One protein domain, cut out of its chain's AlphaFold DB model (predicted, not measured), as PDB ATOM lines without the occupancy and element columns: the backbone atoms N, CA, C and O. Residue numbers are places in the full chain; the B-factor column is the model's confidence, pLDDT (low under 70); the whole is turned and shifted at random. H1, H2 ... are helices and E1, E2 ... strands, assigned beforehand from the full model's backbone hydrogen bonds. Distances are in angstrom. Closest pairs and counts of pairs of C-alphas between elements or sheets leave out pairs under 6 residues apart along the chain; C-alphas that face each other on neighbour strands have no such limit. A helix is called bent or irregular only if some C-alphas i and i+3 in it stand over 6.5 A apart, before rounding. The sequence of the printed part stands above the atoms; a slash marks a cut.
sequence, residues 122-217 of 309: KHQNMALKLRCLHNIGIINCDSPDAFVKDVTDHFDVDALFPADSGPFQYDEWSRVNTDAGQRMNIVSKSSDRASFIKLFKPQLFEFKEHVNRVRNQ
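AT A GLANCE: This is residues 122 to 217 of the 309 residues of an uncharacterized protein of Mytilus coruscus (UniProt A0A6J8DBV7). A long two-stranded hairpin, E1 and E2, bent partway along, reaches away from a small group of three helices; H1 packs on E1, and the long H3 starts beside the base of the hairpin and crosses H1 at a steep tilt. The short H2 meets H1 about perpendicular to it, and a long link, residues 151 to 167, runs round the outside of the helices back to the base of the hairpin. The printed part has 96 residues, with three named helices and two named strands in the order H1, H2, E1, E2, H3; the sheet, E1 - E2, is antiparallel, and the class is mixed, helices and strands. The whole is compact, with a radius of gyration of the C-alphas of 14.4 A, yet flat in outline, spanning 45 by 41 by 20 A.

IN THESE COORDINATES: E1, residues 168 to 178, measures 25.8 A from first to last C-alpha and bends by 70 degrees at Arg 175. E2, residues 181 to 191, measures 27.0 A and bends by 66 degrees at Met 184. H1, residues 122 to 136, begins at C-alpha 122 (39.738, -42.191, 50.150) and measures 21.5 A. H2 is residues 144 to 150, 10.3 A. H3, residues 193 to 217, measures 35.5 A and ends at C-alpha 217 (48.194, -42.878, 64.768). It has a kink of 25 degrees near Phe 200; it is neither bent nor irregular, but only just: C-alphas 199 and 202 are 6.2 A apart.

HOW THE PARTS SIT: E1 and E2 form an antiparallel hairpin, with 159 degrees between their directions. N 170 and O 189 are within hydrogen-bond range at 2.9 A, as are N 183 and O 176 at 3.0 A. The closest C-alphas of H1 and E1, those of Asn 125 and Glu 172, are 5.4 A apart; H1 and E2 are apart. The closest C-alphas of E1 and H3, those of Phe 168 and Arg 193, are 6.8 A apart. H1, with residues 122 to 126 alone, touches residues 203 to 210 of H3, closest at the C-alphas of Lys 122 and Phe 207, 6.3 A; they run opposite ways at a steep tilt of 46 degrees. H1 touches H2, closest at the C-alphas of Ala 127 and Pro 144, 5.7 A, about perpendicular at 74 degrees. H2 and H3 are close but not clearly touching, with the C-alphas of Val 148 and Lys 208 closest at 6.2 A. Every O i to N i+4 pair is within hydrogen-bond range in H1 and H2, and 19 of 21 are in H3.

THE WHOLE: The two C-alphas farthest apart, those of His 154 and Asp 179, are 45.7 A apart. The printed part has no cut. The link from H2 to E1 is long, with 17 residues. The mean pLDDT of the printed part is 83.0; residues 153 to 154, 163 to 166 and 180 are under 70.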
ATOM      1  N   LYS A 122      40.664 -41.285  49.449       86.50
ATOM      2  CA  LYS A 122      39.738 -42.191  50.150       86.50
ATOM      3  C   LYS A 122      38.573 -41.452  50.818       86.50
ATOM      4  O   LYS A 122      37.425 -41.812  50.581       86.50
ATOM      5  N   HIS A 123      38.855 -40.405  51.600       84.44
ATOM      6  CA  HIS A 123      37.812 -39.595  52.241       84.44
ATOM      7  C   HIS A 123      36.979 -38.850  51.201       84.44
ATOM      8  O   HIS A 123      35.753 -38.835  51.293       84.44
ATOM      9  N   GLN A 124      37.630 -38.290  50.179       86.12
ATOM     10  CA  GLN A 124      36.932 -37.533  49.148       86.12
ATOM     11  C   GLN A 124      36.024 -38.425  48.289       86.12
ATOM     12  O   GLN A 124      34.869 -38.079  48.064       86.12
ATOM     13  N   ASN A 125      36.499 -39.596  47.855       89.88
ATOM     14  CA  ASN A 125      35.693 -40.538  47.077       89.88
ATOM     15  C   ASN A 125      34.546 -41.125  47.897       89.88
ATOM     16  O   ASN A 125      33.466 -41.326  47.347       89.88
ATOM     17  N   MET A 126      34.749 -41.378  49.195       89.75
ATOM     18  CA  MET A 126      33.657 -41.804  50.069       89.75
ATOM     19  C   MET A 126      32.612 -40.694  50.220       89.75
ATOM     20  O   MET A 126      31.430 -40.950  50.031       89.75
ATOM     21  N   ALA A 127      33.031 -39.448  50.461       88.81
ATOM     22  CA  ALA A 127      32.119 -38.307  50.564       88.81
ATOM     23  C   ALA A 127      31.296 -38.085  49.284       88.81
ATOM     24  O   ALA A 127      30.100 -37.816  49.365       88.81
ATOM     25  N   LEU A 128      31.909 -38.223  48.102       89.62
ATOM     26  CA  LEU A 128      31.202 -38.103  46.822       89.62
ATOM     27  C   LEU A 128      30.143 -39.203  46.645       89.62
ATOM     28  O   LEU A 128      29.017 -38.908  46.246       89.62
ATOM     29  N   LYS A 129      30.469 -40.453  47.002       89.12
ATOM     30  CA  LYS A 129      29.511 -41.568  46.948       89.12
ATOM     31  C   LYS A 129      28.392 -41.418  47.979       89.12
ATOM     32  O   LYS A 129      27.233 -41.581  47.622       89.12
ATOM     33  N   LEU A 130      28.702 -41.044  49.222       89.12
ATOM     34  CA  LEU A 130      27.687 -40.806  50.256       89.12
ATOM     35  C   LEU A 130      26.748 -39.659  49.875       89.12
ATOM     36  O   LEU A 130      25.540 -39.794  50.023       89.12
ATOM     37  N   ARG A 131      27.263 -38.576  49.281       88.31
ATOM     38  CA  ARG A 131      26.422 -37.480  48.780       88.31
ATOM     39  C   ARG A 131      25.433 -37.949  47.711       88.31
ATOM     40  O   ARG A 131      24.284 -37.525  47.723       88.31
ATOM     41  N   CYS A 132      25.857 -38.830  46.804       87.56
ATOM     42  CA  CYS A 132      24.951 -39.453  45.834       87.56
ATOM     43  C   CYS A 132      23.824 -40.219  46.551       87.56
ATOM     44  O   CYS A 132      22.651 -39.999  46.263       87.56
ATOM     45  N   LEU A 133      24.166 -41.046  47.543       87.50
ATOM     46  CA  LEU A 133      23.186 -41.820  48.311       87.50
ATOM     47  C   LEU A 133      22.242 -40.937  49.139       87.50
ATOM     48  O   LEU A 133      21.058 -41.252  49.252       87.50
ATOM     49  N   HIS A 134      22.745 -39.830  49.685       87.81
ATOM     50  CA  HIS A 134      21.943 -38.847  50.405       87.81
ATOM     51  C   HIS A 134      20.957 -38.139  49.472       87.81
ATOM     52  O   HIS A 134      19.778 -38.024  49.789       87.81
ATOM     53  N   ASN A 135      21.404 -37.746  48.276       85.94
ATOM     54  CA  ASN A 135      20.542 -37.119  47.271       85.94
ATOM     55  C   ASN A 135      19.416 -38.048  46.788       85.94
ATOM     56  O   ASN A 135      18.341 -37.567  46.441       85.94
ATOM     57  N   ILE A 136      19.654 -39.362  46.771       84.38
ATOM     58  CA  ILE A 136      18.646 -40.382  46.434       84.38
ATOM     59  C   ILE A 136      17.734 -40.692  47.642       84.38
ATOM     60  O   ILE A 136      16.672 -41.287  47.480       84.38
ATOM     61  N   GLY A 137      18.106 -40.263  48.854       83.69
ATOM     62  CA  GLY A 137      17.337 -40.483  50.082       83.69
ATOM     63  C   GLY A 137      17.575 -41.841  50.747       83.69
ATOM     64  O   GLY A 137      16.768 -42.266  51.569       83.69
ATOM     65  N   ILE A 138      18.667 -42.534  50.406       84.12
ATOM     66  CA  ILE A 138      19.035 -43.825  51.017       84.12
ATOM     67  C   ILE A 138      19.675 -43.615  52.393       84.12
ATOM     68  O   ILE A 138      19.468 -44.407  53.311       84.12
ATOM     69  N   ILE A 139      20.457 -42.543  52.546       84.75
ATOM     70  CA  ILE A 139      21.133 -42.195  53.800       84.75
ATOM     71  C   ILE A 139      20.826 -40.755  54.202       84.75
ATOM     72  O   ILE A 139      20.609 -39.900  53.352       84.75
ATOM     73  N   ASN A 140      20.895 -40.473  55.503       80.19
ATOM     74  CA  ASN A 140      20.671 -39.133  56.065       80.19
ATOM     75  C   ASN A 140      21.973 -38.448  56.519       80.19
ATOM     76  O   ASN A 140      21.936 -37.464  57.257       80.19
ATOM     77  N   CYS A 141      23.135 -38.990  56.146       75.25
ATOM     78  CA  CYS A 141      24.431 -38.486  56.587       75.25
ATOM     79  C   CYS A 141      25.390 -38.252  55.415       75.25
ATOM     80  O   CYS A 141      25.739 -39.171  54.679       75.25
ATOM     81  N   ASP A 142      25.898 -37.026  55.321       71.44
ATOM     82  CA  ASP A 142      26.897 -36.645  54.316       71.44
ATOM     83  C   ASP A 142      28.344 -36.829  54.801       71.44
ATOM     84  O   ASP A 142      29.286 -36.802  54.007       71.44
ATOM     85  N   SER A 143      28.549 -36.973  56.116       81.38
ATOM     86  CA  SER A 143      29.882 -37.076  56.718       81.38
ATOM     87  C   SER A 143      30.406 -38.518  56.667       81.38
ATOM     88  O   SER A 143      29.799 -39.395  57.291       81.38
ATOM     89  N   PRO A 144      31.563 -38.774  56.018       83.75
ATOM     90  CA  PRO A 144      32.153 -40.112  55.956       83.75
ATOM     91  C   PRO A 144      32.496 -40.702  57.327       83.75
ATOM     92  O   PRO A 144      32.263 -41.885  57.566       83.75
ATOM     93  N   ASP A 145      33.020 -39.885  58.245       81.75
ATOM     94  CA  ASP A 145      33.423 -40.338  59.581       81.75
ATOM     95  C   ASP A 145      32.229 -40.725  60.457       81.75
ATOM     96  O   ASP A 145      32.318 -41.675  61.238       81.75
ATOM     97  N   ALA A 146      31.119 -39.990  60.331       81.81
ATOM     98  CA  ALA A 146      29.874 -40.316  61.017       81.81
ATOM     99  C   ALA A 146      29.295 -41.625  60.473       81.81
ATOM    100  O   ALA A 146      28.985 -42.515  61.256       81.81
ATOM    101  N   PHE A 147      29.262 -41.777  59.145       83.44
ATOM    102  CA  PHE A 147      28.771 -42.993  58.502       83.44
ATOM    103  C   PHE A 147      29.551 -44.233  58.957       83.44
ATOM    104  O   PHE A 147      28.961 -45.206  59.409       83.44
ATOM    105  N   VAL A 148      30.889 -44.187  58.942       84.19
ATOM    106  CA  VAL A 148      31.722 -45.327  59.376       84.19
ATOM    107  C   VAL A 148      31.570 -45.651  60.858       84.19
ATOM    108  O   VAL A 148      31.766 -46.800  61.249       84.19
ATOM    109  N   LYS A 149      31.239 -44.669  61.702       79.81
ATOM    110  CA  LYS A 149      31.016 -44.919  63.131       79.81
ATOM    111  C   LYS A 149      29.813 -45.837  63.367       79.81
ATOM    112  O   LYS A 149      29.859 -46.644  64.292       79.81
ATOM    113  N   ASP A 150      28.796 -45.733  62.519       75.56
ATOM    114  CA  ASP A 150      27.575 -46.533  62.610       75.56
ATOM    115  C   ASP A 150      27.720 -47.898  61.894       75.56
ATOM    116  O   ASP A 150      26.972 -48.839  62.165       75.56
ATOM    117  N   VAL A 151      28.739 -48.047  61.037       77.88
ATOM    118  CA  VAL A 151      29.081 -49.297  60.337       77.88
ATOM    119  C   VAL A 151      29.870 -50.241  61.262       77.88
ATOM    120  O   VAL A 151      31.107 -50.254  61.318       77.88
ATOM    121  N   THR A 152      29.137 -51.074  62.002       72.94
ATOM    122  CA  THR A 152      29.694 -52.181  62.807       72.94
ATOM    123  C   THR A 152      30.154 -53.358  61.933       72.94
ATOM    124  O   THR A 152      29.914 -53.383  60.728       72.94
ATOM    125  N   ASP A 153      30.853 -54.343  62.510       67.56
ATOM    126  CA  ASP A 153      31.363 -55.511  61.761       67.56
ATOM    127  C   ASP A 153      30.251 -56.426  61.215       67.56
ATOM    128  O   ASP A 153      30.483 -57.195  60.286       67.56
ATOM    129  N   HIS A 154      29.029 -56.299  61.741       66.00
ATOM    130  CA  HIS A 154      27.833 -57.008  61.273       66.00
ATOM    131  C   HIS A 154      26.941 -56.154  60.365       66.00
ATOM    132  O   HIS A 154      25.794 -56.517  60.113       66.00
ATOM    133  N   PHE A 155      27.428 -54.998  59.904       75.94
ATOM    134  CA  PHE A 155      26.647 -54.120  59.047       75.94
ATOM    135  C   PHE A 155      26.421 -54.766  57.678       75.94
ATOM    136  O   PHE A 155      27.362 -54.958  56.900       75.94
ATOM    137  N   ASP A 156      25.164 -55.085  57.380       76.50
ATOM    138  CA  ASP A 156      24.785 -55.599  56.076       76.50
ATOM    139  C   ASP A 156      24.695 -54.448  55.066       76.50
ATOM    140  O   ASP A 156      23.725 -53.689  55.016       76.50
ATOM    141  N   VAL A 157      25.749 -54.320  54.260       79.06
ATOM    142  CA  VAL A 157      25.823 -53.340  53.172       79.06
ATOM    143  C   VAL A 157      24.713 -53.582  52.153       79.06
ATOM    144  O   VAL A 157      24.219 -52.623  51.573       79.06
ATOM    145  N   ASP A 158      24.301 -54.833  51.945       78.25
ATOM    146  CA  ASP A 158      23.307 -55.194  50.938       78.25
ATOM    147  C   ASP A 158      21.891 -54.758  51.374       78.25
ATOM    148  O   ASP A 158      21.092 -54.327  50.539       78.25
ATOM    149  N   ALA A 159      21.621 -54.747  52.686       79.81
ATOM    150  CA  ALA A 159      20.379 -54.241  53.279       79.81
ATOM    151  C   ALA A 159      20.219 -52.710  53.188       79.81
ATOM    152  O   ALA A 159      19.098 -52.207  53.266       79.81
ATOM    153  N   LEU A 160      21.314 -51.960  52.992       79.94
ATOM    154  CA  LEU A 160      21.270 -50.504  52.815       79.94
ATOM    155  C   LEU A 160      20.571 -50.105  51.502       79.94
ATOM    156  O   LEU A 160      20.036 -49.006  51.403       79.94
ATOM    157  N   PHE A 161      20.571 -50.975  50.488       82.31
ATOM    158  CA  PHE A 161      20.097 -50.648  49.143       82.31
ATOM    159  C   PHE A 161      18.777 -51.370  48.824       82.31
ATOM    160  O   PHE A 161      18.815 -52.557  48.477       82.31
ATOM    161  N   PRO A 162      17.613 -50.683  48.850       77.56
ATOM    162  CA  PRO A 162      16.325 -51.266  48.460       77.56
ATOM    163  C   PRO A 162      16.361 -51.883  47.054       77.56
ATOM    164  O   PRO A 162      17.146 -51.452  46.206       77.56
ATOM    165  N   ALA A 163      15.507 -52.876  46.784       69.12
ATOM    166  CA  ALA A 163      15.473 -53.587  45.497       69.12
ATOM    167  C   ALA A 163      15.225 -52.653  44.291       69.12
ATOM    168  O   ALA A 163      15.813 -52.868  43.234       69.12
ATOM    169  N   ASP A 164      14.466 -51.573  44.496       67.19
ATOM    170  CA  ASP A 164      14.106 -50.583  43.469       67.19
ATOM    171  C   ASP A 164      15.129 -49.443  43.306       67.19
ATOM    172  O   ASP A 164      14.855 -48.438  42.647       67.19
ATOM    173  N   SER A 165      16.313 -49.549  43.918       69.19
ATOM    174  CA  SER A 165      17.346 -48.522  43.759       69.19
ATOM    175  C   SER A 165      17.918 -48.558  42.332       69.19
ATOM    176  O   SER A 165      18.689 -49.444  41.967       69.19
ATOM    177  N   GLY A 166      17.450 -47.617  41.505       68.19
ATOM    178  CA  GLY A 166      17.830 -47.438  40.101       68.19
ATOM    179  C   GLY A 166      19.272 -46.943  39.903       68.19
ATOM    180  O   GLY A 166      20.050 -46.901  40.856       68.19
ATOM    181  N   PRO A 167      19.669 -46.596  38.663       77.31
ATOM    182  CA  PRO A 167      21.072 -46.384  38.314       77.31
ATOM    183  C   PRO A 167      21.720 -45.292  39.172       77.31
ATOM    184  O   PRO A 167      21.213 -44.176  39.286       77.31
ATOM    185  N   PHE A 168      22.877 -45.618  39.742       84.06
ATOM    186  CA  PHE A 168      23.646 -44.714  40.582       84.06
ATOM    187  C   PHE A 168      24.581 -43.880  39.712       84.06
ATOM    188  O   PHE A 168      25.509 -44.413  39.098       84.06
ATOM    189  N   GLN A 169      24.354 -42.568  39.685       87.12
ATOM    190  CA  GLN A 169      25.287 -41.602  39.109       87.12
ATOM    191  C   GLN A 169      26.141 -41.006  40.220       87.12
ATOM    192  O   GLN A 169      25.634 -40.284  41.079       87.12
ATOM    193  N   TYR A 170      27.431 -41.326  40.224       88.44
ATOM    194  CA  TYR A 170      28.352 -40.893  41.268       88.44
ATOM    195  C   TYR A 170      29.653 -40.354  40.685       88.44
ATOM    196  O   TYR A 170      30.132 -40.791  39.638       88.44
ATOM    197  N   ASP A 171      30.251 -39.427  41.421       89.12
ATOM    198  CA  ASP A 171      31.531 -38.828  41.079       89.12
ATOM    199  C   ASP A 171      32.673 -39.532  41.818       89.12
ATOM    200  O   ASP A 171      32.556 -39.907  42.989       89.12
ATOM    201  N   GLU A 172      33.810 -39.700  41.149       90.00
ATOM    202  CA  GLU A 172      34.997 -40.312  41.742       90.00
ATOM    203  C   GLU A 172      36.284 -39.668  41.223       90.00
ATOM    204  O   GLU A 172      36.458 -39.468  40.021       90.00
ATOM    205  N   TRP A 173      37.233 -39.393  42.120       89.00
ATOM    206  CA  TRP A 173      38.594 -39.038  41.731       89.00
ATOM    207  C   TRP A 173      39.317 -40.255  41.165       89.00
ATOM    208  O   TRP A 173      39.541 -41.241  41.874       89.00
ATOM    209  N   SER A 174      39.740 -40.156  39.907       86.25
ATOM    210  CA  SER A 174      40.532 -41.181  39.228       86.25
ATOM    211  C   SER A 174      41.653 -40.563  38.389       86.25
ATOM    212  O   SER A 174      41.627 -39.376  38.052       86.25
ATOM    213  N   ARG A 175      42.683 -41.366  38.098       85.31
ATOM    214  CA  ARG A 175      43.775 -40.972  37.198       85.31
ATOM    215  C   ARG A 175      43.288 -41.082  35.760       85.31
ATOM    216  O   ARG A 175      42.986 -42.180  35.305       85.31
ATOM    217  N   VAL A 176      43.244 -39.954  35.062       85.94
ATOM    218  CA  VAL A 176      42.875 -39.874  33.648       85.94
ATOM    219  C   VAL A 176      44.124 -39.513  32.849       85.94
ATOM    220  O   VAL A 176      44.867 -38.599  33.217       85.94
ATOM    221  N   ASN A 177      44.377 -40.249  31.766       79.94
ATOM    222  CA  ASN A 177      45.403 -39.882  30.794       79.94
ATOM    223  C   ASN A 177      44.864 -38.710  29.968       79.94
ATOM    224  O   ASN A 177      43.846 -38.846  29.295       79.94
ATOM    225  N   THR A 178      45.516 -37.557  30.045       73.75
ATOM    226  CA  THR A 178      45.275 -36.422  29.147       73.75
ATOM    227  C   THR A 178      46.486 -36.280  28.224       73.75
ATOM    228  O   THR A 178      47.565 -36.775  28.553       73.75
ATOM    229  N   ASP A 179      46.351 -35.560  27.111       71.00
ATOM    230  CA  ASP A 179      47.443 -35.295  26.153       71.00
ATOM    231  C   ASP A 179      48.696 -34.674  26.811       71.00
ATOM    232  O   ASP A 179      49.807 -34.793  26.307       71.00
ATOM    233  N   ALA A 180      48.531 -34.058  27.988       65.75
ATOM    234  CA  ALA A 180      49.588 -33.465  28.809       65.75
ATOM    235  C   ALA A 180      50.068 -34.357  29.983       65.75
ATOM    236  O   ALA A 180      50.666 -33.846  30.936       65.75
ATOM    237  N   GLY A 181      49.772 -35.662  29.960       72.88
ATOM    238  CA  GLY A 181      50.167 -36.653  30.971       72.88
ATOM    239  C   GLY A 181      49.033 -37.134  31.890       72.88
ATOM    240  O   GLY A 181      47.864 -36.781  31.730       72.88
ATOM    241  N   GLN A 182      49.383 -37.965  32.878       75.94
ATOM    242  CA  GLN A 182      48.440 -38.492  33.873       75.94
ATOM    243  C   GLN A 182      48.058 -37.422  34.895       75.94
ATOM    244  O   GLN A 182      48.906 -36.960  35.660       75.94
ATOM    245  N   ARG A 183      46.772 -37.060  34.955       75.88
ATOM    246  CA  ARG A 183      46.241 -36.116  35.949       75.88
ATOM    247  C   ARG A 183      45.102 -36.742  36.748       75.88
ATOM    248  O   ARG A 183      44.367 -37.594  36.257       75.88
ATOM    249  N   MET A 184      44.978 -36.332  38.007       81.00
ATOM    250  CA  MET A 184      43.838 -36.690  38.853       81.00
ATOM    251  C   MET A 184      42.670 -35.775  38.507       81.00
ATOM    252  O   MET A 184      42.800 -34.565  38.666       81.00
ATOM    253  N   ASN A 185      41.547 -36.346  38.079       85.44
ATOM    254  CA  ASN A 185      40.319 -35.608  37.794       85.44
ATOM    255  C   ASN A 185      39.116 -36.312  38.429       85.44
ATOM    256  O   ASN A 185      39.143 -37.521  38.678       85.44
ATOM    257  N   ILE A 186      38.061 -35.539  38.677       86.75
ATOM    258  CA  ILE A 186      36.752 -36.083  39.036       86.75
ATOM    259  C   ILE A 186      36.109 -36.618  37.758       86.75
ATOM    260  O   ILE A 186      36.040 -35.910  36.755       86.75
ATOM    261  N   VAL A 187      35.660 -37.868  37.799       88.75
ATOM    262  CA  VAL A 187      34.961 -38.534  36.701       88.75
ATOM    263  C   VAL A 187      33.583 -38.950  37.191       88.75
ATOM    264  O   VAL A 187      33.475 -39.682  38.178       88.75
ATOM    265  N   SER A 188      32.549 -38.501  36.486       88.88
ATOM    266  CA  SER A 188      31.170 -38.926  36.719       88.88
ATOM    267  C   SER A 188      30.946 -40.291  36.073       88.88
ATOM    268  O   SER A 188      31.156 -40.466  34.871       88.88
ATOM    269  N   LYS A 189      30.553 -41.277  36.877       88.25
ATOM    270  CA  LYS A 189      30.270 -42.652  36.453       88.25
ATOM    271  C   LYS A 189      28.802 -42.977  36.703       88.25
ATOM    272  O   LYS A 189      28.231 -42.558  37.705       88.25
ATOM    273  N   SER A 190      28.213 -43.748  35.794       88.31
ATOM    274  CA  SER A 190      26.871 -44.315  35.943       88.31
ATOM    275  C   SER A 190      26.996 -45.829  36.062       88.31
ATOM    276  O   SER A 190      27.726 -46.448  35.283       88.31
ATOM    277  N   SER A 191      26.355 -46.437  37.056       85.75
ATOM    278  CA  SER A 191      26.397 -47.889  37.265       85.75
ATOM    279  C   SER A 191      25.053 -48.424  37.743       85.75
ATOM    280  O   SER A 191      24.298 -47.731  38.425       85.75
ATOM    281  N   ASP A 192      24.758 -49.673  37.387       87.94
ATOM    282  CA  ASP A 192      23.619 -50.408  37.925       87.94
ATOM    283  C   ASP A 192      23.825 -50.742  39.412       87.94
ATOM    284  O   ASP A 192      24.942 -50.702  39.939       87.94
ATOM    285  N   ARG A 193      22.732 -51.098  40.094       85.12
ATOM    286  CA  ARG A 193      22.724 -51.412  41.527       85.12
ATOM    287  C   ARG A 193      23.733 -52.489  41.909       85.12
ATOM    288  O   ARG A 193      24.495 -52.300  42.854       85.12
ATOM    289  N   ALA A 194      23.748 -53.610  41.190       85.25
ATOM    290  CA  ALA A 194      24.597 -54.743  41.540       85.25
ATOM    291  C   ALA A 194      26.083 -54.392  41.376       85.25
ATOM    292  O   ALA A 194      26.891 -54.665  42.269       85.25
ATOM    293  N   SER A 195      26.434 -53.719  40.277       87.00
ATOM    294  CA  SER A 195      27.797 -53.230  40.051       87.00
ATOM    295  C   SER A 195      28.221 -52.189  41.086       87.00
ATOM    296  O   SER A 195      29.346 -52.251  41.584       87.00
ATOM    297  N   PHE A 196      27.330 -51.264  41.458       88.06
ATOM    298  CA  PHE A 196      27.627 -50.252  42.470       88.06
ATOM    299  C   PHE A 196      27.907 -50.882  43.835       88.06
ATOM    300  O   PHE A 196      28.928 -50.574  44.442       88.06
ATOM    301  N   ILE A 197      27.068 -51.816  44.291       86.75
ATOM    302  CA  ILE A 197      27.254 -52.513  45.573       86.75
ATOM    303  C   ILE A 197      28.577 -53.289  45.587       86.75
ATOM    304  O   ILE A 197      29.347 -53.196  46.547       86.75
ATOM    305  N   LYS A 198      28.892 -53.989  44.489       88.75
ATOM    306  CA  LYS A 198      30.151 -54.731  44.329       88.75
ATOM    307  C   LYS A 198      31.386 -53.829  44.428       88.75
ATOM    308  O   LYS A 198      32.421 -54.280  44.913       88.75
ATOM    309  N   LEU A 199      31.287 -52.571  43.996       88.81
ATOM    310  CA  LEU A 199      32.353 -51.569  44.114       88.81
ATOM    311  C   LEU A 199      32.369 -50.880  45.484       88.81
ATOM    312  O   LEU A 199      33.437 -50.647  46.048       88.81
ATOM    313  N   PHE A 200      31.199 -50.554  46.027       89.31
ATOM    314  CA  PHE A 200      31.051 -49.784  47.258       89.31
ATOM    315  C   PHE A 200      31.466 -50.589  48.491       89.31
ATOM    316  O   PHE A 200      32.194 -50.075  49.336       89.31
ATOM    317  N   LYS A 201      31.075 -51.867  48.565       88.62
ATOM    318  CA  LYS A 201      31.378 -52.765  49.688       88.62
ATOM    319  C   LYS A 201      32.881 -52.826  50.019       88.62
ATOM    320  O   LYS A 201      33.236 -52.471  51.143       88.62
ATOM    321  N   PRO A 202      33.796 -53.180  49.092       89.75
ATOM    322  CA  PRO A 202      35.229 -53.211  49.399       89.75
ATOM    323  C   PRO A 202      35.796 -51.825  49.727       89.75
ATOM    324  O   PRO A 202      36.629 -51.703  50.624       89.75
ATOM    325  N   GLN A 203      35.324 -50.769  49.057       89.69
ATOM    326  CA  GLN A 203      35.775 -49.402  49.324       89.69
ATOM    327  C   GLN A 203      35.362 -48.911  50.718       89.69
ATOM    328  O   GLN A 203      36.126 -48.191  51.359       89.69
ATOM    329  N   LEU A 204      34.188 -49.316  51.207       89.19
ATOM    330  CA  LEU A 204      33.727 -49.014  52.559       89.19
ATOM    331  C   LEU A 204      34.622 -49.669  53.615       89.19
ATOM    332  O   LEU A 204      35.048 -48.994  54.552       89.19
ATOM    333  N   PHE A 205      34.968 -50.946  53.440       88.00
ATOM    334  CA  PHE A 205      35.888 -51.635  54.349       88.00
ATOM    335  C   PHE A 205      37.296 -51.032  54.307       88.00
ATOM    336  O   PHE A 205      37.885 -50.763  55.354       88.00
ATOM    337  N   GLU A 206      37.822 -50.727  53.117       88.94
ATOM    338  CA  GLU A 206      39.119 -50.054  52.985       88.94
ATOM    339  C   GLU A 206      39.116 -48.665  53.651       88.94
ATOM    340  O   GLU A 206      40.117 -48.235  54.243       88.94
ATOM    341  N   PHE A 207      37.989 -47.956  53.567       88.38
ATOM    342  CA  PHE A 207      37.801 -46.664  54.207       88.38
ATOM    343  C   PHE A 207      37.720 -46.785  55.736       88.38
ATOM    344  O   PHE A 207      38.386 -46.021  56.434       88.38
ATOM    345  N   LYS A 208      37.010 -47.788  56.268       88.00
ATOM    346  CA  LYS A 208      36.974 -48.092  57.709       88.00
ATOM    347  C   LYS A 208      38.375 -48.346  58.265       88.00
ATOM    348  O   LYS A 208      38.776 -47.715  59.244       88.00
ATOM    349  N   GLU A 209      39.156 -49.179  57.586       87.69
ATOM    350  CA  GLU A 209      40.560 -49.431  57.929       87.69
ATOM    351  C   GLU A 209      41.403 -48.152  57.889       87.69
ATOM    352  O   GLU A 209      42.256 -47.911  58.743       87.69
ATOM    353  N   HIS A 210      41.161 -47.287  56.904       87.50
ATOM    354  CA  HIS A 210      41.836 -46.000  56.824       87.50
ATOM    355  C   HIS A 210      41.517 -45.088  58.016       87.50
ATOM    356  O   HIS A 210      42.456 -44.549  58.603       87.50
ATOM    357  N   VAL A 211      40.247 -44.960  58.406       85.25
ATOM    358  CA  VAL A 211      39.826 -44.170  59.576       85.25
ATOM    359  C   VAL A 211      40.414 -44.751  60.867       85.25
ATOM    360  O   VAL A 211      40.939 -44.005  61.695       85.25
ATOM    361  N   ASN A 212      40.410 -46.078  61.020       86.12
ATOM    362  CA  ASN A 212      41.018 -46.754  62.167       86.12
ATOM    363  C   ASN A 212      42.526 -46.492  62.257       86.12
ATOM    364  O   ASN A 212      43.018 -46.134  63.325       86.12
ATOM    365  N   ARG A 213      43.264 -46.578  61.141       85.19
ATOM    366  CA  ARG A 213      44.696 -46.231  61.117       85.19
ATOM    367  C   ARG A 213      44.948 -44.794  61.554       85.19
ATOM    368  O   ARG A 213      45.852 -44.565  62.348       85.19
ATOM    369  N   VAL A 214      44.152 -43.844  61.060       82.81
ATOM    370  CA  VAL A 214      44.275 -42.429  61.438       82.81
ATOM    371  C   VAL A 214      44.050 -42.261  62.944       82.81
ATOM    372  O   VAL A 214      44.880 -41.658  63.621       82.81
ATOM    373  N   ARG A 215      42.990 -42.860  63.504       85.00
ATOM    374  CA  ARG A 215      42.725 -42.841  64.955       85.00
ATOM    375  C   ARG A 215      43.874 -43.452  65.760       85.00
ATOM    376  O   ARG A 215      44.346 -42.829  66.706       85.00
ATOM    377  N   ASN A 216      44.367 -44.621  65.353       87.19
ATOM    378  CA  ASN A 216      45.477 -45.305  66.020       87.19
ATOM    379  C   ASN A 216      46.763 -44.469  65.992       87.19
ATOM    380  O   ASN A 216      47.464 -44.395  66.996       87.19
ATOM    381  N   GLN A 217      47.054 -43.792  64.877       79.94
ATOM    382  CA  GLN A 217      48.194 -42.878  64.768       79.94
ATOM    383  C   GLN A 217      48.076 -41.694  65.736       79.94
ATOM    384  O   GLN A 217      49.063 -41.331  66.374       79.94
TER     385      GLN A 217